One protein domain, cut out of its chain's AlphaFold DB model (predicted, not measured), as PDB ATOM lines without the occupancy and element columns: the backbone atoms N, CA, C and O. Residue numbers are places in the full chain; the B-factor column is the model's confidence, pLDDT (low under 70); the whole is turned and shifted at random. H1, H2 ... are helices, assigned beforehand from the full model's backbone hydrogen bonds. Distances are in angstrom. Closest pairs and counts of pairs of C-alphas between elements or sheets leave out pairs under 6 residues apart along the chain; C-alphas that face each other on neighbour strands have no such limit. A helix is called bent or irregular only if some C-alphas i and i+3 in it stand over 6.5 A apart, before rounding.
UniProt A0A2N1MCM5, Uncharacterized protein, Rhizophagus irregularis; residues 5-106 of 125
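Overview. This is residues 5 to 106 of the 125 residues of an uncharacterized protein of Rhizophagus irregularis (UniProt A0A2N1MCM5). This is an elongated group of six helices with the short helix H5 near the middle: H1, H2 and H6 lie toward one end, with H6 side by side with H2 and H1 crossing H2, and the helical hairpin of H3 and H4 makes the other end. H3 is on the inner side of that hairpin and H4 on its far side, and residues 60 to 65 of the link between them stick out. The printed part has 102 residues with six named helices, H1 to H6 in order along the chain, and no named strand; the class is all helix. The whole is compact, with a radius of gyration of the C-alphas of 14.1 A, and spans 44 by 28 by 21 A.

Along the chain. Find C-alpha 5 at (-18.126, 17.752, 32.110), where H1 begins; it holds residues 5 to 13. Next look at residues 24 to 39 for H2, 23.0 A from first to last C-alpha. H3, residues 44 to 59, starts with C-alpha 44 at (-26.813, 14.471, 52.694) and is 22.0 A long. Read on to H4 at residues 68 to 76 and H5 at residues 82 to 88. H6, residues 95 to 102, ends with C-alpha 102 at (-22.640, 22.824, 49.515).

Arrangement. Start at H1, which touches residues 30 to 35 of H2 and is about perpendicular to it, at 90 degrees; their closest C-alphas, those of Tyr 6 and Asn 31, are 5.5 A apart. H1 also touches H5, closest at the C-alphas of Phe 9 and Pro 83, 6.3 A. With its residues 26 to 33 H2 touches H6, the same way at a shallow tilt of 27 degrees, and the C-alphas of Trp 30 and Ala 95 are closest at 5.3 A. H2 and H3 are close but not clearly touching, with the C-alphas of Ile 37 and Val 46 closest at 6.9 A. Look along H3, which touches H4, H5 and H6. Its residues 45 to 49 touch H6 about perpendicular, at 84 degrees, with the C-alphas of Trp 49 and Ile 102 closest at 5.7 A. Its residues 50 to 57 only just touch H5, with 3 pairs of C-alphas within 8 A, the closest being Leu 54 and Ile 85 at 7.3 A. H3 and H4 form a helical hairpin, opposite ways at a shallow tilt of 32 degrees, only just short of steep; the C-alphas of Lys 55 and Phe 71 are closest at 6.5 A. H4 is apart from H1, H2, H5 and H6. In all six helices every O i to N i+4 pair is within hydrogen-bond range.

Size, cuts and confidence. The C-alphas farthest apart are those of Met 24 and Lys 65, 44.1 A. The printed part has no cut, and no link is long; those from H2 to H3 and from H4 to H5 are tight. The mean pLDDT of the printed part is 77.7, and the model's confidence is under 70 for 30 residues, among them residues 5 to 28.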
ATOM      1  N   GLY A   5     -16.966  17.369  31.292       58.22
ATOM      2  CA  GLY A   5     -18.126  17.752  32.110       58.22
ATOM      3  C   GLY A   5     -18.614  19.185  31.872       58.22
ATOM      4  O   GLY A   5     -19.814  19.406  31.748       58.22
ATOM      5  N   TYR A   6     -17.701  20.155  31.790       60.09
ATOM      6  CA  TYR A   6     -18.059  21.540  31.477       60.09
ATOM      7  C   TYR A   6     -18.384  21.729  29.994       60.09
ATOM      8  O   TYR A   6     -19.291  22.484  29.666       60.09
ATOM      9  N   ASP A   7     -17.686  21.033  29.095       65.81
ATOM     10  CA  ASP A   7     -17.961  21.150  27.662       65.81
ATOM     11  C   ASP A   7     -19.357  20.586  27.319       65.81
ATOM     12  O   ASP A   7     -20.118  21.238  26.605       65.81
ATOM     13  N   GLU A   8     -19.742  19.442  27.905       66.69
ATOM     14  CA  GLU A   8     -21.108  18.888  27.845       66.69
ATOM     15  C   GLU A   8     -22.131  19.881  28.427       66.69
ATOM     16  O   GLU A   8     -23.194  20.103  27.850       66.69
ATOM     17  N   PHE A   9     -21.780  20.545  29.531       62.00
ATOM     18  CA  PHE A   9     -22.636  21.527  30.190       62.00
ATOM     19  C   PHE A   9     -22.903  22.773  29.334       62.00
ATOM     20  O   PHE A   9     -24.053  23.178  29.164       62.00
ATOM     21  N   ILE A  10     -21.856  23.376  28.768       65.50
ATOM     22  CA  ILE A  10     -21.987  24.542  27.890       65.50
ATOM     23  C   ILE A  10     -22.709  24.177  26.593       65.50
ATOM     24  O   ILE A  10     -23.508  24.973  26.100       65.50
ATOM     25  N   GLN A  11     -22.470  22.979  26.053       67.56
ATOM     26  CA  GLN A  11     -23.167  22.499  24.861       67.56
ATOM     27  C   GLN A  11     -24.680  22.362  25.093       67.56
ATOM     28  O   GLN A  11     -25.462  22.661  24.192       67.56
ATOM     29  N   GLU A  12     -25.094  21.920  26.281       63.00
ATOM     30  CA  GLU A  12     -26.501  21.662  26.599       63.00
ATOM     31  C   GLU A  12     -27.250  22.914  27.097       63.00
ATOM     32  O   GLU A  12     -28.433  23.076  26.795       63.00
ATOM     33  N   TYR A  13     -26.576  23.833  27.805       59.59
ATOM     34  CA  TYR A  13     -27.220  24.968  28.495       59.59
ATOM     35  C   TYR A  13     -26.777  26.361  28.020       59.59
ATOM     36  O   TYR A  13     -27.377  27.362  28.423       59.59
ATOM     37  N   GLY A  14     -25.776  26.442  27.139       59.88
ATOM     38  CA  GLY A  14     -25.225  27.696  26.623       59.88
ATOM     39  C   GLY A  14     -24.274  28.406  27.595       59.88
ATOM     40  O   GLY A  14     -24.267  28.162  28.803       59.88
ATOM     41  N   THR A  15     -23.449  29.315  27.066       59.25
ATOM     42  CA  THR A  15     -22.552  30.139  27.888       59.25
ATOM     43  C   THR A  15     -23.330  31.259  28.579       59.25
ATOM     44  O   THR A  15     -24.123  31.975  27.966       59.25
ATOM     45  N   ARG A  16     -23.095  31.451  29.884       61.78
ATOM     46  CA  ARG A  16     -23.496  32.671  30.601       61.78
ATOM     47  C   ARG A  16     -22.269  33.549  30.797       61.78
ATOM     48  O   ARG A  16     -21.206  33.044  31.137       61.78
ATOM     49  N   PHE A  17     -22.426  34.866  30.665       55.50
ATOM     50  CA  PHE A  17     -21.330  35.843  30.793       55.50
ATOM     51  C   PHE A  17     -20.514  35.695  32.095       55.50
ATOM     52  O   PHE A  17     -19.309  35.914  32.114       55.50
ATOM     53  N   GLN A  18     -21.160  35.272  33.187       55.44
ATOM     54  CA  GLN A  18     -20.513  35.013  34.482       55.44
ATOM     55  C   GLN A  18     -19.582  33.784  34.463       55.44
ATOM     56  O   GLN A  18     -18.648  33.709  35.259       55.44
ATOM     57  N   TRP A  19     -19.829  32.830  33.563       55.75
ATOM     58  CA  TRP A  19     -19.096  31.565  33.431       55.75
ATOM     59  C   TRP A  19     -18.028  31.615  32.337       55.75
ATOM     60  O   TRP A  19     -17.082  30.835  32.385       55.75
ATOM     61  N   ASP A  20     -18.168  32.551  31.398       52.47
ATOM     62  CA  ASP A  20     -17.292  32.760  30.239       52.47
ATOM     63  C   ASP A  20     -16.098  33.688  30.549       52.47
ATOM     64  O   ASP A  20     -15.416  34.179  29.653       52.47
ATOM     65  N   MET A  21     -15.829  33.976  31.834       54.44
ATOM     66  CA  MET A  21     -14.634  34.741  32.204       54.44
ATOM     67  C   MET A  21     -13.376  33.900  31.931       54.44
ATOM     68  O   MET A  21     -13.173  32.887  32.610       54.44
ATOM     69  N   PRO A  22     -12.473  34.344  31.033       49.12
ATOM     70  CA  PRO A  22     -11.277  33.609  30.648       49.12
ATOM     71  C   PRO A  22     -10.198  33.789  31.718       49.12
ATOM     72  O   PRO A  22      -9.188  34.466  31.543       49.12
ATOM     73  N   LEU A  23     -10.422  33.181  32.873       55.31
ATOM     74  CA  LEU A  23      -9.396  32.929  33.866       55.31
ATOM     75  C   LEU A  23      -9.302  31.416  33.943       55.31
ATOM     76  O   LEU A  23     -10.164  30.786  34.543       55.31
ATOM     77  N   MET A  24      -8.275  30.830  33.322       54.41
ATOM     78  CA  MET A  24      -8.028  29.376  33.279       54.41
ATOM     79  C   MET A  24      -8.293  28.661  34.620       54.41
ATOM     80  O   MET A  24      -8.819  27.553  34.650       54.41
ATOM     81  N   HIS A  25      -8.009  29.333  35.739       59.31
ATOM     82  CA  HIS A  25      -8.273  28.847  37.092       59.31
ATOM     83  C   HIS A  25      -9.770  28.653  37.412       59.31
ATOM     84  O   HIS A  25     -10.121  27.660  38.041       59.31
ATOM     85  N   LYS A  26     -10.664  29.538  36.946       60.84
ATOM     86  CA  LYS A  26     -12.119  29.417  37.156       60.84
ATOM     87  C   LYS A  26     -12.713  28.242  36.376       60.84
ATOM     88  O   LYS A  26     -13.521  27.506  36.928       60.84
ATOM     89  N   TYR A  27     -12.301  28.041  35.123       61.59
ATOM     90  CA  TYR A  27     -12.772  26.923  34.291       61.59
ATOM     91  C   TYR A  27     -12.398  25.557  34.895       61.59
ATOM     92  O   TYR A  27     -13.218  24.638  34.934       61.59
ATOM     93  N   ILE A  28     -11.167  25.425  35.405       64.50
ATOM     94  CA  ILE A  28     -10.703  24.206  36.085       64.50
ATOM     95  C   ILE A  28     -11.485  23.976  37.386       64.50
ATOM     96  O   ILE A  28     -11.864  22.842  37.678       64.50
ATOM     97  N   ASP A  29     -11.772  25.034  38.147       74.38
ATOM     98  CA  ASP A  29     -12.499  24.916  39.414       74.38
ATOM     99  C   ASP A  29     -13.974  24.530  39.212       74.38
ATOM    100  O   ASP A  29     -14.465  23.629  39.889       74.38
ATOM    101  N   TRP A  30     -14.653  25.108  38.211       76.25
ATOM    102  CA  TRP A  30     -16.005  24.691  37.820       76.25
ATOM    103  C   TRP A  30     -16.041  23.225  37.382       76.25
ATOM    104  O   TRP A  30     -16.864  22.463  37.882       76.25
ATOM    105  N   ASN A  31     -15.124  22.796  36.510       75.19
ATOM    106  CA  ASN A  31     -15.020  21.394  36.087       75.19
ATOM    107  C   ASN A  31     -14.854  20.429  37.265       75.19
ATOM    108  O   ASN A  31     -15.525  19.394  37.321       75.19
ATOM    109  N   ASN A  32     -13.968  20.765  38.204       80.75
ATOM    110  CA  ASN A  32     -13.751  19.958  39.398       80.75
ATOM    111  C   ASN A  32     -15.009  19.934  40.269       80.75
ATOM    112  O   ASN A  32     -15.429  18.864  40.694       80.75
ATOM    113  N   LEU A  33     -15.666  21.081  40.457       81.81
ATOM    114  CA  LEU A  33     -16.898  21.177  41.234       81.81
ATOM    115  C   LEU A  33     -18.036  20.331  40.638       81.81
ATOM    116  O   LEU A  33     -18.719  19.624  41.377       81.81
ATOM    117  N   PHE A  34     -18.213  20.340  39.312       79.75
ATOM    118  CA  PHE A  34     -19.187  19.473  38.641       79.75
ATOM    119  C   PHE A  34     -18.893  17.989  38.899       79.75
ATOM    120  O   PHE A  34     -19.809  17.218  39.199       79.75
ATOM    121  N   CYS A  35     -17.621  17.585  38.826       79.69
ATOM    122  CA  CYS A  35     -17.203  16.217  39.139       79.69
ATOM    123  C   CYS A  35     -17.452  15.857  40.611       79.69
ATOM    124  O   CYS A  35     -17.965  14.769  40.890       79.69
ATOM    125  N   ASP A  36     -17.128  16.760  41.539       85.62
ATOM    126  CA  ASP A  36     -17.315  16.565  42.978       85.62
ATOM    127  C   ASP A  36     -18.797  16.343  43.290       85.62
ATOM    128  O   ASP A  36     -19.176  15.341  43.892       85.62
ATOM    129  N   ILE A  37     -19.667  17.230  42.812       83.62
ATOM    130  CA  ILE A  37     -21.104  17.136  43.077       83.62
ATOM    131  C   ILE A  37     -21.706  15.884  42.433       83.62
ATOM    132  O   ILE A  37     -22.532  15.227  43.060       83.62
ATOM    133  N   LYS A  38     -21.274  15.503  41.223       82.25
ATOM    134  CA  LYS A  38     -21.693  14.239  40.595       82.25
ATOM    135  C   LYS A  38     -21.283  13.030  41.439       82.25
ATOM    136  O   LYS A  38     -22.073  12.104  41.604       82.25
ATOM    137  N   THR A  39     -20.071  13.047  41.990       85.25
ATOM    138  CA  THR A  39     -19.540  11.972  42.844       85.25
ATOM    139  C   THR A  39     -20.304  11.875  44.165       85.25
ATOM    140  O   THR A  39     -20.632  10.782  44.620       85.25
ATOM    141  N   TYR A  40     -20.645  13.018  44.758       87.50
ATOM    142  CA  TYR A  40     -21.306  13.113  46.059       87.50
ATOM    143  C   TYR A  40     -22.820  13.365  45.962       87.50
ATOM    144  O   TYR A  40     -23.436  13.752  46.955       87.50
ATOM    145  N   TRP A  41     -23.442  13.118  44.806       86.19
ATOM    146  CA  TRP A  41     -24.836  13.487  44.518       86.19
ATOM    147  C   TRP A  41     -25.845  12.974  45.553       86.19
ATOM    148  O   TRP A  41     -26.779  13.674  45.939       86.19
ATOM    149  N   ASN A  42     -25.621  11.753  46.040       86.12
ATOM    150  CA  ASN A  42     -26.501  11.086  46.999       86.12
ATOM    151  C   ASN A  42     -26.152  11.373  48.466       86.12
ATOM    152  O   ASN A  42     -26.823  10.853  49.357       86.12
ATOM    153  N   THR A  43     -25.115  12.171  48.731       91.31
ATOM    154  CA  THR A  43     -24.764  12.569  50.098       91.31
ATOM    155  C   THR A  43     -25.779  13.556  50.657       91.31
ATOM    156  O   THR A  43     -26.418  14.313  49.925       91.31
ATOM    157  N   GLU A  44     -25.907  13.571  51.980       91.44
ATOM    158  CA  GLU A  44     -26.813  14.471  52.694       91.44
ATOM    159  C   GLU A  44     -26.546  15.948  52.370       91.44
ATOM    160  O   GLU A  44     -27.485  16.692  52.104       91.44
ATOM    161  N   ALA A  45     -25.275  16.355  52.288       90.44
ATOM    162  CA  ALA A  45     -24.883  17.730  51.977       90.44
ATOM    163  C   ALA A  45     -25.421  18.206  50.614       90.44
ATOM    164  O   ALA A  45     -26.093  19.237  50.532       90.44
ATOM    165  N   VAL A  46     -25.193  17.427  49.548       88.56
ATOM    166  CA  VAL A  46     -25.665  17.778  48.197       88.56
ATOM    167  C   VAL A  46     -27.189  17.722  48.113       88.56
ATOM    168  O   VAL A  46     -27.800  18.591  47.489       88.56
ATOM    169  N   ARG A  47     -27.828  16.748  48.774       89.56
ATOM    170  CA  ARG A  47     -29.293  16.639  48.819       89.56
ATOM    171  C   ARG A  47     -29.936  17.836  49.516       89.56
ATOM    172  O   ARG A  47     -30.844  18.437  48.948       89.56
ATOM    173  N   HIS A  48     -29.439  18.221  50.689       90.94
ATOM    174  CA  HIS A  48     -29.933  19.389  51.419       90.94
ATOM    175  C   HIS A  48     -29.714  20.688  50.646       90.94
ATOM    176  O   HIS A  48     -30.615  21.526  50.588       90.94
ATOM    177  N   TRP A  49     -28.550  20.849  50.012       90.62
ATOM    178  CA  TRP A  49     -28.305  21.987  49.133       90.62
ATOM    179  C   TRP A  49     -29.312  22.028  47.973       90.62
ATOM    180  O   TRP A  49     -29.974  23.048  47.774       90.62
ATOM    181  N   ARG A  50     -29.509  20.907  47.263       89.25
ATOM    182  CA  ARG A  50     -30.487  20.789  46.168       89.25
ATOM    183  C   ARG A  50     -31.896  21.157  46.631       89.25
ATOM    184  O   ARG A  50     -32.579  21.929  45.960       89.25
ATOM    185  N   GLU A  51     -32.329  20.628  47.771       91.19
ATOM    186  CA  GLU A  51     -33.636  20.927  48.362       91.19
ATOM    187  C   GLU A  51     -33.794  22.412  48.683       91.19
ATOM    188  O   GLU A  51     -34.793  23.021  48.300       91.19
ATOM    189  N   LYS A  52     -32.796  23.014  49.337       91.12
ATOM    190  CA  LYS A  52     -32.788  24.437  49.692       91.12
ATOM    191  C   LYS A  52     -32.924  25.321  48.451       91.12
ATOM    192  O   LYS A  52     -33.799  26.187  48.417       91.12
ATOM    193  N   VAL A  53     -32.088  25.091  47.440       89.12
ATOM    194  CA  VAL A  53     -32.023  25.909  46.220       89.12
ATOM    195  C   VAL A  53     -33.305  25.777  45.395       89.12
ATOM    196  O   VAL A  53     -33.906  26.781  45.012       89.12
ATOM    197  N   LEU A  54     -33.796  24.552  45.185       89.88
ATOM    198  CA  LEU A  54     -35.041  24.325  44.442       89.88
ATOM    199  C   LEU A  54     -36.265  24.870  45.178       89.88
ATOM    200  O   LEU A  54     -37.179  25.401  44.544       89.88
ATOM    201  N   LYS A  55     -36.284  24.789  46.513       91.44
ATOM    202  CA  LYS A  55     -37.344  25.395  47.319       91.44
ATOM    203  C   LYS A  55     -37.358  26.908  47.140       91.44
ATOM    204  O   LYS A  55     -38.423  27.467  46.900       91.44
ATOM    205  N   GLN A  56     -36.201  27.564  47.214       90.12
ATOM    206  CA  GLN A  56     -36.103  29.007  46.981       90.12
ATOM    207  C   GLN A  56     -36.602  29.385  45.584       90.12
ATOM    208  O   GLN A  56     -37.440  30.272  45.464       90.12
ATOM    209  N   PHE A  57     -36.160  28.674  44.544       89.38
ATOM    210  CA  PHE A  57     -36.608  28.914  43.172       89.38
ATOM    211  C   PHE A  57     -38.131  28.807  43.024       89.38
ATOM    212  O   PHE A  57     -38.787  29.760  42.612       89.38
ATOM    213  N   ILE A  58     -38.704  27.662  43.403       90.81
ATOM    214  CA  ILE A  58     -40.118  27.347  43.150       90.81
ATOM    215  C   ILE A  58     -41.053  28.254  43.953       90.81
ATOM    216  O   ILE A  58     -42.091  28.673  43.443       90.81
ATOM    217  N   PHE A  59     -40.699  28.572  45.199       91.12
ATOM    218  CA  PHE A  59     -41.527  29.428  46.050       91.12
ATOM    219  C   PHE A  59     -41.469  30.906  45.643       91.12
ATOM    220  O   PHE A  59     -42.380  31.652  45.991       91.12
ATOM    221  N   ASN A  60     -40.452  31.311  44.878       90.38
ATOM    222  CA  ASN A  60     -40.320  32.667  44.344       90.38
ATOM    223  C   ASN A  60     -40.914  32.828  42.931       90.38
ATOM    224  O   ASN A  60     -40.868  33.927  42.377       90.38
ATOM    225  N   LEU A  61     -41.482  31.771  42.332       89.81
ATOM    226  CA  LEU A  61     -42.106  31.865  41.010       89.81
ATOM    227  C   LEU A  61     -43.337  32.791  41.040       89.81
ATOM    228  O   LEU A  61     -44.220  32.627  41.892       89.81
ATOM    229  N   PRO A  62     -43.459  33.738  40.090       90.19
ATOM    230  CA  PRO A  62     -44.594  34.648  40.051       90.19
ATOM    231  C   PRO A  62     -45.896  33.881  39.790       90.19
ATOM    232  O   PRO A  62     -45.940  32.950  38.990       90.19
ATOM    233  N   ASN A  63     -46.984  34.308  40.437       89.69
ATOM    234  CA  ASN A  63     -48.336  33.750  40.279       89.69
ATOM    235  C   ASN A  63     -48.518  32.279  40.722       89.69
ATOM    236  O   ASN A  63     -49.561  31.678  40.452       89.69
ATOM    237  N   MET A  64     -47.554  31.699  41.446       87.69
ATOM    238  CA  MET A  64     -47.642  30.333  41.970       87.69
ATOM    239  C   MET A  64     -48.549  30.275  43.215       87.69
ATOM    240  O   MET A  64     -48.151  30.662  44.309       87.69
ATOM    241  N   LYS A  65     -49.784  29.769  43.080       87.94
ATOM    242  CA  LYS A  65     -50.736  29.667  44.215       87.94
ATOM    243  C   LYS A  65     -50.416  28.534  45.196       87.94
ATOM    244  O   LYS A  65     -50.735  28.641  46.375       87.94
ATOM    245  N   ASN A  66     -49.833  27.439  44.708       91.94
ATOM    246  CA  ASN A  66     -49.445  26.291  45.527       91.94
ATOM    247  C   ASN A  66     -48.135  25.678  44.993       91.94
ATOM    248  O   ASN A  66     -48.182  24.849  44.083       91.94
ATOM    249  N   PRO A  67     -46.969  26.083  45.524       92.31
ATOM    250  CA  PRO A  67     -45.667  25.601  45.061       92.31
ATOM    251  C   PRO A  67     -45.358  24.149  45.460       92.31
ATOM    252  O   PRO A  67     -44.475  23.530  44.870       92.31
ATOM    253  N   MET A  68     -46.065  23.586  46.447       93.62
ATOM    254  CA  MET A  68     -45.680  22.320  47.080       93.62
ATOM    255  C   MET A  68     -45.701  21.106  46.130       93.62
ATOM    256  O   MET A  68     -44.718  20.364  46.113       93.62
ATOM    257  N   PRO A  69     -46.740  20.890  45.295       93.31
ATOM    258  CA  PRO A  69     -46.748  19.769  44.353       93.31
ATOM    259  C   PRO A  69     -45.604  19.845  43.335       93.31
ATOM    260  O   PRO A  69     -44.991  18.829  43.019       93.31
ATOM    261  N   LEU A  70     -45.279  21.055  42.864       89.81
ATOM    262  CA  LEU A  70     -44.174  21.273  41.932       89.81
ATOM    263  C   LEU A  70     -42.825  21.003  42.607       89.81
ATOM    264  O   LEU A  70     -41.977  20.326  42.034       89.81
ATOM    265  N   PHE A  71     -42.648  21.469  43.845       91.50
ATOM    266  CA  PHE A  71     -41.442  21.202  44.625       91.50
ATOM    267  C   PHE A  71     -41.209  19.701  44.830       91.50
ATOM    268  O   PHE A  71     -40.108  19.215  44.570       91.50
ATOM    269  N   HIS A  72     -42.243  18.941  45.202       91.50
ATOM    270  CA  HIS A  72     -42.125  17.488  45.336       91.50
ATOM    271  C   HIS A  72     -41.765  16.801  44.016       91.50
ATOM    272  O   HIS A  72     -40.866  15.960  44.010       91.50
ATOM    273  N   ALA A  73     -42.391  17.196  42.901       89.25
ATOM    274  CA  ALA A  73     -42.056  16.658  41.583       89.25
ATOM    275  C   ALA A  73     -40.585  16.923  41.207       89.25
ATOM    276  O   ALA A  73     -39.900  16.037  40.699       89.25
ATOM    277  N   PHE A  74     -40.068  18.117  41.507       87.81
ATOM    278  CA  PHE A  74     -38.680  18.486  41.220       87.81
ATOM    279  C   PHE A  74     -37.664  17.711  42.063       87.81
ATOM    280  O   PHE A  74     -36.606  17.349  41.549       87.81
ATOM    281  N   ILE A  75     -37.962  17.444  43.338       87.38
ATOM    282  CA  ILE A  75     -37.065  16.693  44.232       87.38
ATOM    283  C   ILE A  75     -37.074  15.191  43.938       87.38
ATOM    284  O   ILE A  75     -36.029  14.549  44.028       87.38
ATOM    285  N   GLN A  76     -38.226  14.634  43.559       86.81
ATOM    286  CA  GLN A  76     -38.363  13.209  43.238       86.81
ATOM    287  C   GLN A  76     -37.848  12.849  41.840       86.81
ATOM    288  O   GLN A  76     -37.571  11.683  41.578       86.81
ATOM    289  N   SER A  77     -37.712  13.838  40.956       82.81
ATOM    290  CA  SER A  77     -37.176  13.648  39.612       82.81
ATOM    291  C   SER A  77     -35.678  13.327  39.631       82.81
ATOM    292  O   SER A  77     -34.889  13.967  40.335       82.81
ATOM    293  N   ASP A  78     -35.295  12.352  38.814       77.31
ATOM    294  CA  ASP A  78     -33.924  11.975  38.456       77.31
ATOM    295  C   ASP A  78     -33.412  12.721  37.209       77.31
ATOM    296  O   ASP A  78     -32.248  12.594  36.838       77.31
ATOM    297  N   ILE A  79     -34.268  13.536  36.587       70.12
ATOM    298  CA  ILE A  79     -33.986  14.265  35.344       70.12
ATOM    299  C   ILE A  79     -33.184  15.548  35.616       70.12
ATOM    300  O   ILE A  79     -32.430  16.014  34.762       70.12
ATOM    301  N   PHE A  80     -33.332  16.146  36.804       67.50
ATOM    302  CA  PHE A  80     -32.644  17.389  37.157       67.50
ATOM    303  C   PHE A  80     -31.244  17.109  37.698       67.50
ATOM    304  O   PHE A  80     -31.055  16.938  38.905       67.50
ATOM    305  N   TYR A  81     -30.258  17.107  36.804       70.25
ATOM    306  CA  TYR A  81     -28.853  17.103  37.190       70.25
ATOM    307  C   TYR A  81     -28.388  18.509  37.599       70.25
ATOM    308  O   TYR A  81     -29.086  19.518  37.462       70.25
ATOM    309  N   LEU A  82     -27.189  18.559  38.173       71.81
ATOM    310  CA  LEU A  82     -26.566  19.783  38.660       71.81
ATOM    311  C   LEU A  82     -26.595  20.940  37.635       71.81
ATOM    312  O   LEU A  82     -27.023  22.029  38.014       71.81
ATOM    313  N   PRO A  83     -26.208  20.732  36.361       68.69
ATOM    314  CA  PRO A  83     -26.400  21.696  35.284       68.69
ATOM    315  C   PRO A  83     -27.749  22.414  35.217       68.69
ATOM    316  O   PRO A  83     -27.818  23.641  35.110       68.69
ATOM    317  N   GLN A  84     -28.830  21.641  35.285       75.19
ATOM    318  CA  GLN A  84     -30.194  22.122  35.151       75.19
ATOM    319  C   GLN A  84     -30.559  22.953  36.375       75.19
ATOM    320  O   GLN A  84     -31.080  24.053  36.236       75.19
ATOM    321  N   ILE A  85     -30.231  22.463  37.575       77.94
ATOM    322  CA  ILE A  85     -30.483  23.182  38.832       77.94
ATOM    323  C   ILE A  85     -29.733  24.514  38.832       77.94
ATOM    324  O   ILE A  85     -30.331  25.549  39.113       77.94
ATOM    325  N   ILE A  86     -28.456  24.496  38.450       73.44
ATOM    326  CA  ILE A  86     -27.624  25.696  38.326       73.44
ATOM    327  C   ILE A  86     -28.196  26.673  37.293       73.44
ATOM    328  O   ILE A  86     -28.149  27.877  37.503       73.44
ATOM    329  N   SER A  87     -28.758  26.189  36.187       72.31
ATOM    330  CA  SER A  87     -29.360  27.064  35.175       72.31
ATOM    331  C   SER A  87     -30.686  27.682  35.632       72.31
ATOM    332  O   SER A  87     -31.051  28.764  35.163       72.31
ATOM    333  N   LEU A  88     -31.406  27.016  36.538       74.25
ATOM    334  CA  LEU A  88     -32.681  27.489  37.084       74.25
ATOM    335  C   LEU A  88     -32.506  28.580  38.144       74.25
ATOM    336  O   LEU A  88     -33.420  29.376  38.347       74.25
ATOM    337  N   VAL A  89     -31.355  28.631  38.812       75.12
ATOM    338  CA  VAL A  89     -31.100  29.570  39.908       75.12
ATOM    339  C   VAL A  89     -29.956  30.522  39.592       75.12
ATOM    340  O   VAL A  89     -29.004  30.180  38.899       75.12
ATOM    341  N   GLU A  90     -30.034  31.747  40.099       68.81
ATOM    342  CA  GLU A  90     -28.873  32.634  40.101       68.81
ATOM    343  C   GLU A  90     -27.887  32.125  41.157       68.81
ATOM    344  O   GLU A  90     -28.063  32.346  42.354       68.81
ATOM    345  N   ILE A  91     -26.882  31.370  40.715       68.12
ATOM    346  CA  ILE A  91     -25.804  30.880  41.578       68.12
ATOM    347  C   ILE A  91     -24.685  31.916  41.746       68.12
ATOM    348  O   ILE A  91     -24.543  32.816  40.911       68.12
ATOM    349  N   PRO A  92     -23.845  31.767  42.790       70.75
ATOM    350  CA  PRO A  92     -22.679  32.616  42.983       70.75
ATOM    351  C   PRO A  92     -21.753  32.643  41.749       70.75
ATOM    352  O   PRO A  92     -21.585  31.623  41.072       70.75
ATOM    353  N   PRO A  93     -21.108  33.788  41.452       65.25
ATOM    354  CA  PRO A  93     -20.243  33.944  40.280       65.25
ATOM    355  C   PRO A  93     -18.944  33.123  40.355       65.25
ATOM    356  O   PRO A  93     -18.222  33.027  39.357       65.25
ATOM    357  N   LEU A  94     -18.611  32.555  41.520       74.31
ATOM    358  CA  LEU A  94     -17.399  31.771  41.749       74.31
ATOM    359  C   LEU A  94     -17.719  30.325  42.161       74.31
ATOM    360  O   LEU A  94     -18.529  30.081  43.054       74.31
ATOM    361  N   ALA A  95     -17.008  29.364  41.563       77.38
ATOM    362  CA  ALA A  95     -17.127  27.942  41.897       77.38
ATOM    363  C   ALA A  95     -16.819  27.670  43.379       77.38
ATOM    364  O   ALA A  95     -17.526  26.904  44.030       77.38
ATOM    365  N   CYS A  96     -15.812  28.339  43.948       78.19
ATOM    366  CA  CYS A  96     -15.481  28.213  45.364       78.19
ATOM    367  C   CYS A  96     -16.629  28.658  46.290       78.19
ATOM    368  O   CYS A  96     -16.899  27.990  47.282       78.19
ATOM    369  N   GLU A  97     -17.361  29.720  45.954       81.75
ATOM    370  CA  GLU A  97     -18.514  30.174  46.743       81.75
ATOM    371  C   GLU A  97     -19.635  29.130  46.728       81.75
ATOM    372  O   GLU A  97     -20.164  28.779  47.784       81.75
ATOM    373  N   LEU A  98     -19.935  28.554  45.558       84.31
ATOM    374  CA  LEU A  98     -20.907  27.467  45.457       84.31
ATOM    375  C   LEU A  98     -20.436  26.216  46.214       84.31
ATOM    376  O   LEU A  98     -21.217  25.590  46.928       84.31
ATOM    377  N   ARG A  99     -19.146  25.873  46.126       86.19
ATOM    378  CA  ARG A  99     -18.570  24.773  46.908       86.19
ATOM    379  C   ARG A  99     -18.765  25.017  48.410       86.19
ATOM    380  O   ARG A  99     -19.091  24.074  49.126       86.19
ATOM    381  N   CYS A 100     -18.591  26.255  48.895       85.00
ATOM    382  CA  CYS A 100     -18.802  26.640  50.307       85.00
ATOM    383  C   CYS A 100     -20.245  26.494  50.736       85.00
ATOM    384  O   CYS A 100     -20.505  26.092  51.867       85.00
ATOM    385  N   GLU A 101     -21.173  26.806  49.844       87.06
ATOM    386  CA  GLU A 101     -22.583  26.629  50.132       87.06
ATOM    387  C   GLU A 101     -22.952  25.148  50.299       87.06
ATOM    388  O   GLU A 101     -23.748  24.813  51.175       87.06
ATOM    389  N   ILE A 102     -22.358  24.266  49.488       87.88
ATOM    390  CA  ILE A 102     -22.640  22.824  49.515       87.88
ATOM    391  C   ILE A 102     -21.919  22.132  50.678       87.88
ATOM    392  O   ILE A 102     -22.522  21.322  51.380       87.88
ATOM    393  N   TRP A 103     -20.640  22.445  50.905       89.75
ATOM    394  CA  TRP A 103     -19.810  21.800  51.929       89.75
ATOM    395  C   TRP A 103     -19.096  22.817  52.826       89.75
ATOM    396  O   TRP A 103     -17.882  22.935  52.747       89.75
ATOM    397  N   PRO A 104     -19.770  23.521  53.742       82.12
ATOM    398  CA  PRO A 104     -19.138  24.571  54.555       82.12
ATOM    399  C   PRO A 104     -17.813  24.160  55.238       82.12
ATOM    400  O   PRO A 104     -16.911  24.977  55.410       82.12
ATOM    401  N   GLU A 105     -17.664  22.873  55.566       76.56
ATOM    402  CA  GLU A 105     -16.469  22.271  56.170       76.56
ATOM    403  C   GLU A 105     -15.245  22.145  55.236       76.56
ATOM    404  O   GLU A 105     -14.118  21.987  55.708       76.56
ATOM    405  N   TRP A 106     -15.406  22.223  53.909       64.69
ATOM    406  CA  TRP A 106     -14.255  22.199  52.994       64.69
ATOM    407  C   TRP A 106     -13.370  23.439  53.202       64.69
ATOM    408  O   TRP A 106     -12.145  23.353  53.089       64.69
TER     409      TRP A 106